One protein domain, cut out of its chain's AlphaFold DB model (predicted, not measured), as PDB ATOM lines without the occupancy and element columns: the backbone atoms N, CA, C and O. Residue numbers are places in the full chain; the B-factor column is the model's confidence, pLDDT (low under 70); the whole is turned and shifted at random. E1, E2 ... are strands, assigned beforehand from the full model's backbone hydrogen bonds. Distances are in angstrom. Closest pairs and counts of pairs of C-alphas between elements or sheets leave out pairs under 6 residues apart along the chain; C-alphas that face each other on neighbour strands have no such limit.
ATOM      1  N   GLN A   2     -10.507 -29.828  27.669       61.94
ATOM      2  CA  GLN A   2     -11.826 -30.434  27.494       61.94
ATOM      3  C   GLN A   2     -12.219 -31.108  28.807       61.94
ATOM      4  O   GLN A   2     -11.439 -31.868  29.371       61.94
ATOM      5  N   LEU A   3     -13.399 -30.746  29.303       73.75
ATOM      6  CA  LEU A   3     -14.016 -31.396  30.449       73.75
ATOM      7  C   LEU A   3     -14.474 -32.792  30.054       73.75
ATOM      8  O   LEU A   3     -14.708 -33.041  28.869       73.75
ATOM      9  N   PRO A   4     -14.632 -33.685  31.027       64.94
ATOM     10  CA  PRO A   4     -15.119 -35.007  30.769       64.94
ATOM     11  C   PRO A   4     -16.547 -34.968  30.268       64.94
ATOM     12  O   PRO A   4     -17.346 -34.075  30.564       64.94
ATOM     13  N   THR A   5     -16.818 -35.938  29.420       77.00
ATOM     14  CA  THR A   5     -17.773 -35.718  28.361       77.00
ATOM     15  C   THR A   5     -19.009 -36.534  28.601       77.00
ATOM     16  O   THR A   5     -18.952 -37.727  28.864       77.00
ATOM     17  N   ARG A   6     -20.150 -35.872  28.551       88.00
ATOM     18  CA  ARG A   6     -21.438 -36.538  28.557       88.00
ATOM     19  C   ARG A   6     -21.659 -37.120  27.176       88.00
ATOM     20  O   ARG A   6     -21.577 -36.403  26.185       88.00
ATOM     21  N   TRP A   7     -21.947 -38.400  27.064       89.94
ATOM     22  CA  TRP A   7     -22.341 -38.977  25.792       89.94
ATOM     23  C   TRP A   7     -23.858 -39.052  25.719       89.94
ATOM     24  O   TRP A   7     -24.498 -39.758  26.493       89.94
ATOM     25  N   ASN A   8     -24.440 -38.283  24.800       91.19
ATOM     26  CA  ASN A   8     -25.877 -38.295  24.596       91.19
ATOM     27  C   ASN A   8     -26.258 -39.388  23.593       91.19
ATOM     28  O   ASN A   8     -26.001 -39.259  22.395       91.19
ATOM     29  N   LEU A   9     -26.853 -40.459  24.102       91.94
ATOM     30  CA  LEU A   9     -27.344 -41.588  23.330       91.94
ATOM     31  C   LEU A   9     -28.762 -41.321  22.840       91.94
ATOM     32  O   LEU A   9     -29.606 -40.811  23.570       91.94
ATOM     33  N   THR A  10     -29.026 -41.731  21.612       93.38
ATOM     34  CA  THR A  10     -30.349 -41.761  20.981       93.38
ATOM     35  C   THR A  10     -30.661 -43.189  20.526       93.38
ATOM     36  O   THR A  10     -29.728 -43.990  20.375       93.38
ATOM     37  N   PRO A  11     -31.926 -43.515  20.194       94.44
ATOM     38  CA  PRO A  11     -32.295 -44.837  19.676       94.44
ATOM     39  C   PRO A  11     -31.536 -45.278  18.416       94.44
ATOM     40  O   PRO A  11     -31.524 -46.458  18.081       94.44
ATOM     41  N   THR A  12     -30.901 -44.342  17.704       93.19
ATOM     42  CA  THR A  12     -30.133 -44.597  16.478       93.19
ATOM     43  C   THR A  12     -28.621 -44.548  16.684       93.19
ATOM     44  O   THR A  12     -27.874 -44.727  15.721       93.19
ATOM     45  N   THR A  13     -28.144 -44.314  17.910       91.25
ATOM     46  CA  THR A  13     -26.707 -44.232  18.188       91.25
ATOM     47  C   THR A  13     -26.052 -45.601  18.010       91.25
ATOM     48  O   THR A  13     -26.482 -46.597  18.597       91.25
ATOM     49  N   ARG A  14     -24.998 -45.649  17.189       91.81
ATOM     50  CA  ARG A  14     -24.280 -46.873  16.811       91.81
ATOM     51  C   ARG A  14     -22.813 -46.810  17.208       91.81
ATOM     52  O   ARG A  14     -22.224 -45.730  17.250       91.81
ATOM     53  N   TYR A  15     -22.222 -47.974  17.459       90.25
ATOM     54  CA  TYR A  15     -20.786 -48.075  17.699       90.25
ATOM     55  C   TYR A  15     -19.986 -47.682  16.448       90.25
ATOM     56  O   TYR A  15     -20.349 -48.090  15.339       90.25
ATOM     57  N   PRO A  16     -18.886 -46.925  16.606       87.19
ATOM     58  CA  PRO A  16     -18.033 -46.549  15.488       87.19
ATOM     59  C   PRO A  16     -17.229 -47.751  14.968       87.19
ATOM     60  O   PRO A  16     -17.050 -48.747  15.667       87.19
ATOM     61  N   ALA A  17     -16.696 -47.635  13.748       89.00
ATOM     62  CA  ALA A  17     -15.909 -48.696  13.111       89.00
ATOM     63  C   ALA A  17     -14.649 -49.093  13.904       89.00
ATOM     64  O   ALA A  17     -14.221 -50.240  13.867       89.00
ATOM     65  N   ASN A  18     -14.070 -48.144  14.638       87.94
ATOM     66  CA  ASN A  18     -12.837 -48.292  15.408       87.94
ATOM     67  C   ASN A  18     -13.087 -48.538  16.907       87.94
ATOM     68  O   ASN A  18     -12.272 -48.139  17.744       87.94
ATOM     69  N   CYS A  19     -14.228 -49.124  17.267       86.69
ATOM     70  CA  CYS A  19     -14.555 -49.362  18.664       86.69
ATOM     71  C   CYS A  19     -13.568 -50.388  19.280       86.69
ATOM     72  O   CYS A  19     -13.268 -51.417  18.681       86.69
ATOM     73  N   LYS A  20     -12.990 -50.065  20.448       83.50
ATOM     74  CA  LYS A  20     -11.884 -50.830  21.072       83.50
ATOM     75  C   LYS A  20     -12.313 -51.771  22.211       83.50
ATOM     76  O   LYS A  20     -11.467 -52.454  22.775       83.50
ATOM     77  N   GLY A  21     -13.587 -51.750  22.599       82.25
ATOM     78  CA  GLY A  21     -14.130 -52.539  23.714       82.25
ATOM     79  C   GLY A  21     -14.916 -53.771  23.251       82.25
ATOM     80  O   GLY A  21     -14.852 -54.127  22.075       82.25
ATOM     81  N   PRO A  22     -15.699 -54.409  24.139       85.50
ATOM     82  CA  PRO A  22     -16.668 -55.432  23.752       85.50
ATOM     83  C   PRO A  22     -17.834 -54.774  22.996       85.50
ATOM     84  O   PRO A  22     -18.866 -54.439  23.570       85.50
ATOM     85  N   CYS A  23     -17.637 -54.510  21.708       88.31
ATOM     86  CA  CYS A  23     -18.586 -53.818  20.843       88.31
ATOM     87  C   CYS A  23     -18.565 -54.424  19.439       88.31
ATOM     88  O   CYS A  23     -17.522 -54.840  18.940       88.31
ATOM     89  N   THR A  24     -19.726 -54.423  18.786       92.69
ATOM     90  CA  THR A  24     -19.852 -54.786  17.372       92.69
ATOM     91  C   THR A  24     -19.982 -53.498  16.557       92.69
ATOM     92  O   THR A  24     -20.973 -52.781  16.733       92.69
ATOM     93  N   PRO A  25     -19.020 -53.169  15.675       93.00
ATOM     94  CA  PRO A  25     -19.099 -52.002  14.801       93.00
ATOM     95  C   PRO A  25     -20.443 -51.887  14.073       93.00
ATOM     96  O   PRO A  25     -20.938 -52.856  13.503       93.00
ATOM     97  N   GLY A  26     -21.056 -50.701  14.102       90.62
ATOM     98  CA  GLY A  26     -22.341 -50.442  13.449       90.62
ATOM     99  C   GLY A  26     -23.578 -50.991  14.176       90.62
ATOM    100  O   GLY A  26     -24.695 -50.621  13.807       90.62
ATOM    101  N   ALA A  27     -23.433 -51.803  15.228       92.31
ATOM    102  CA  ALA A  27     -24.560 -52.188  16.076       92.31
ATOM    103  C   ALA A  27     -25.055 -50.998  16.917       92.31
ATOM    104  O   ALA A  27     -24.309 -50.051  17.177       92.31
ATOM    105  N   LEU A  28     -26.327 -51.044  17.326       92.44
ATOM    106  CA  LEU A  28     -26.897 -50.059  18.249       92.44
ATOM    107  C   LEU A  28     -26.212 -50.164  19.614       92.44
ATOM    108  O   LEU A  28     -25.989 -51.267  20.108       92.44
ATOM    109  N   VAL A  29     -25.922 -49.014  20.224       91.06
ATOM    110  CA  VAL A  29     -25.299 -48.950  21.556       91.06
ATOM    111  C   VAL A  29     -26.268 -49.428  22.635       91.06
ATOM    112  O   VAL A  29     -25.883 -50.179  23.525       91.06
ATOM    113  N   VAL A  30     -27.538 -49.026  22.534       92.00
ATOM    114  CA  VAL A  30     -28.623 -49.486  23.410       92.00
ATOM    115  C   VAL A  30     -29.745 -50.039  22.529       92.00
ATOM    116  O   VAL A  30     -30.551 -49.269  22.000       92.00
ATOM    117  N   PRO A  31     -29.797 -51.364  22.315       91.75
ATOM    118  CA  PRO A  31     -30.905 -51.991  21.607       91.75
ATOM    119  C   PRO A  31     -32.238 -51.713  22.315       91.75
ATOM    120  O   PRO A  31     -32.310 -51.752  23.540       91.75
ATOM    121  N   ASN A  32     -33.303 -51.462  21.545       91.81
ATOM    122  CA  ASN A  32     -34.668 -51.234  22.048       91.81
ATOM    123  C   ASN A  32     -34.823 -50.047  23.017       91.81
ATOM    124  O   ASN A  32     -35.697 -50.049  23.883       91.81
ATOM    125  N   MET A  33     -33.994 -49.013  22.869       92.06
ATOM    126  CA  MET A  33     -34.146 -47.773  23.624       92.06
ATOM    127  C   MET A  33     -35.494 -47.101  23.310       92.06
ATOM    128  O   MET A  33     -35.741 -46.694  22.177       92.06
ATOM    129  N   SER A  34     -36.352 -46.966  24.323       92.38
ATOM    130  CA  SER A  34     -37.661 -46.301  24.215       92.38
ATOM    131  C   SER A  34     -37.605 -44.795  24.490       92.38
ATOM    132  O   SER A  34     -38.502 -44.053  24.096       92.38
ATOM    133  N   LEU A  35     -36.551 -44.334  25.169       93.06
ATOM    134  CA  LEU A  35     -36.314 -42.920  25.443       93.06
ATOM    135  C   LEU A  35     -35.835 -42.206  24.175       93.06
ATOM    136  O   LEU A  35     -35.022 -42.739  23.425       93.06
ATOM    137  N   ALA A  36     -36.262 -40.959  23.972       92.31
ATOM    138  CA  ALA A  36     -35.759 -40.135  22.870       92.31
ATOM    139  C   ALA A  36     -34.253 -39.839  22.995       92.31
ATOM    140  O   ALA A  36     -33.551 -39.732  21.989       92.31
ATOM    141  N   SER A  37     -33.761 -39.704  24.230       92.19
ATOM    142  CA  SER A  37     -32.372 -39.370  24.529       92.19
ATOM    143  C   SER A  37     -31.982 -39.862  25.922       92.19
ATOM    144  O   SER A  37     -32.800 -39.807  26.840       92.19
ATOM    145  N   TYR A  38     -30.738 -40.303  26.098       91.81
ATOM    146  CA  TYR A  38     -30.174 -40.700  27.387       91.81
ATOM    147  C   TYR A  38     -28.732 -40.215  27.506       91.81
ATOM    148  O   TYR A  38     -27.880 -40.536  26.681       91.81
ATOM    149  N   ALA A  39     -28.464 -39.436  28.545       91.50
ATOM    150  CA  ALA A  39     -27.155 -38.871  28.810       91.50
ATOM    151  C   ALA A  39     -26.338 -39.800  29.716       91.50
ATOM    152  O   ALA A  39     -26.673 -39.973  30.885       91.50
ATOM    153  N   VAL A  40     -25.253 -40.357  29.183       90.81
ATOM    154  CA  VAL A  40     -24.268 -41.134  29.943       90.81
ATOM    155  C   VAL A  40     -23.123 -40.220  30.354       90.81
ATOM    156  O   VAL A  40     -22.488 -39.608  29.497       90.81
ATOM    157  N   ASP A  41     -22.824 -40.146  31.644       89.88
ATOM    158  CA  ASP A  41     -21.637 -39.441  32.126       89.88
ATOM    159  C   ASP A  41     -20.410 -40.358  31.999       89.88
ATOM    160  O   ASP A  41     -20.394 -41.463  32.540       89.88
ATOM    161  N   LEU A  42     -19.393 -39.929  31.239       88.44
ATOM    162  CA  LEU A  42     -18.181 -40.731  31.001       88.44
ATOM    163  C   LEU A  42     -17.121 -40.578  32.100       88.44
ATOM    164  O   LEU A  42     -16.101 -41.265  32.061       88.44
ATOM    165  N   THR A  43     -17.346 -39.703  33.080       87.50
ATOM    166  CA  THR A  43     -16.506 -39.593  34.276       87.50
ATOM    167  C   THR A  43     -17.334 -39.468  35.542       87.50
ATOM    168  O   THR A  43     -18.508 -39.090  35.490       87.50
ATOM    169  N   PRO A  44     -16.717 -39.751  36.702       85.88
ATOM    170  CA  PRO A  44     -17.347 -39.505  37.983       85.88
ATOM    171  C   PRO A  44     -17.729 -38.026  38.161       85.88
ATOM    172  O   PRO A  44     -17.014 -37.127  37.707       85.88
ATOM    173  N   PRO A  45     -18.828 -37.737  38.871       81.44
ATOM    174  CA  PRO A  45     -19.150 -36.369  39.247       81.44
ATOM    175  C   PRO A  45     -18.044 -35.793  40.145       81.44
ATOM    176  O   PRO A  45     -17.580 -36.448  41.075       81.44
ATOM    177  N   GLY A  46     -17.628 -34.554  39.874       82.62
ATOM    178  CA  GLY A  46     -16.614 -33.854  40.672       82.62
ATOM    179  C   GLY A  46     -15.163 -34.283  40.425       82.62
ATOM    180  O   GLY A  46     -14.289 -33.868  41.178       82.62
ATOM    181  N   SER A  47     -14.873 -35.086  39.394       84.88
ATOM    182  CA  SER A  47     -13.485 -35.421  39.031       84.88
ATOM    183  C   SER A  47     -12.773 -34.319  38.249       84.88
ATOM    184  O   SER A  47     -11.547 -34.257  38.260       84.88
ATOM    185  N   ASP A  48     -13.524 -33.444  37.580       84.12
ATOM    186  CA  ASP A  48     -12.981 -32.492  36.620       84.12
ATOM    187  C   ASP A  48     -13.598 -31.105  36.763       84.12
ATOM    188  O   ASP A  48     -14.800 -30.937  36.987       84.12
ATOM    189  N   TYR A  49     -12.753 -30.095  36.575       85.00
ATOM    190  CA  TYR A  49     -13.092 -28.695  36.779       85.00
ATOM    191  C   TYR A  49     -12.506 -27.835  35.665       85.00
ATOM    192  O   TYR A  49     -11.473 -28.158  35.075       85.00
ATOM    193  N   TYR A  50     -13.163 -26.712  35.380       87.38
ATOM    194  CA  TYR A  50     -12.559 -25.680  34.547       87.38
ATOM    195  C   TYR A  50     -11.304 -25.112  35.225       87.38
ATOM    196  O   TYR A  50     -11.100 -25.246  36.435       87.38
TER     197      TYR A  50
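Overview. This is residues 2 to 50 of the 117 residues of an uncharacterized protein of Acidobacteria bacterium (UniProt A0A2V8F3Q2). There is little regular structure here: a short ribbon of two antiparallel strands, E1 and E2, with the wide loop of residues 10 to 37 at one end and both tails of the printed part at the other. The printed part has 49 residues, with no named helix and two named strands, E1 then E2, holding only 8 of them; the class is all strand. It is loose, with a radius of gyration of the C-alphas of 12.8 A, and spans 34 by 26 by 15 A.

Along the chain. E1, residues 6 to 9, is 9.4 A long and begins at C-alpha 6 (-21.438, -36.538, 28.557). E2, residues 38 to 41, is 9.8 A long and ends at C-alpha 41 (-21.637, -39.441, 32.126).

Arrangement. E1 and E2 form a hairpin, antiparallel at 153 degrees between their directions. C-alphas 8 and 39 face each other at 4.4 A. N 7 and O 40, and N 38 and O 9, are within hydrogen-bond range, each pair at 2.8 A.

Size, cuts and confidence. The C-alphas farthest apart, of Asn 32 and Tyr 50, are 36.0 A apart, while those of Gln 2 and Tyr 50 are 8.5 A apart. The link from E1 to E2 is long, 28 residues. The printed part has no cut. Residues 2 and 4 are under pLDDT 70; the mean of the printed part is 87.8.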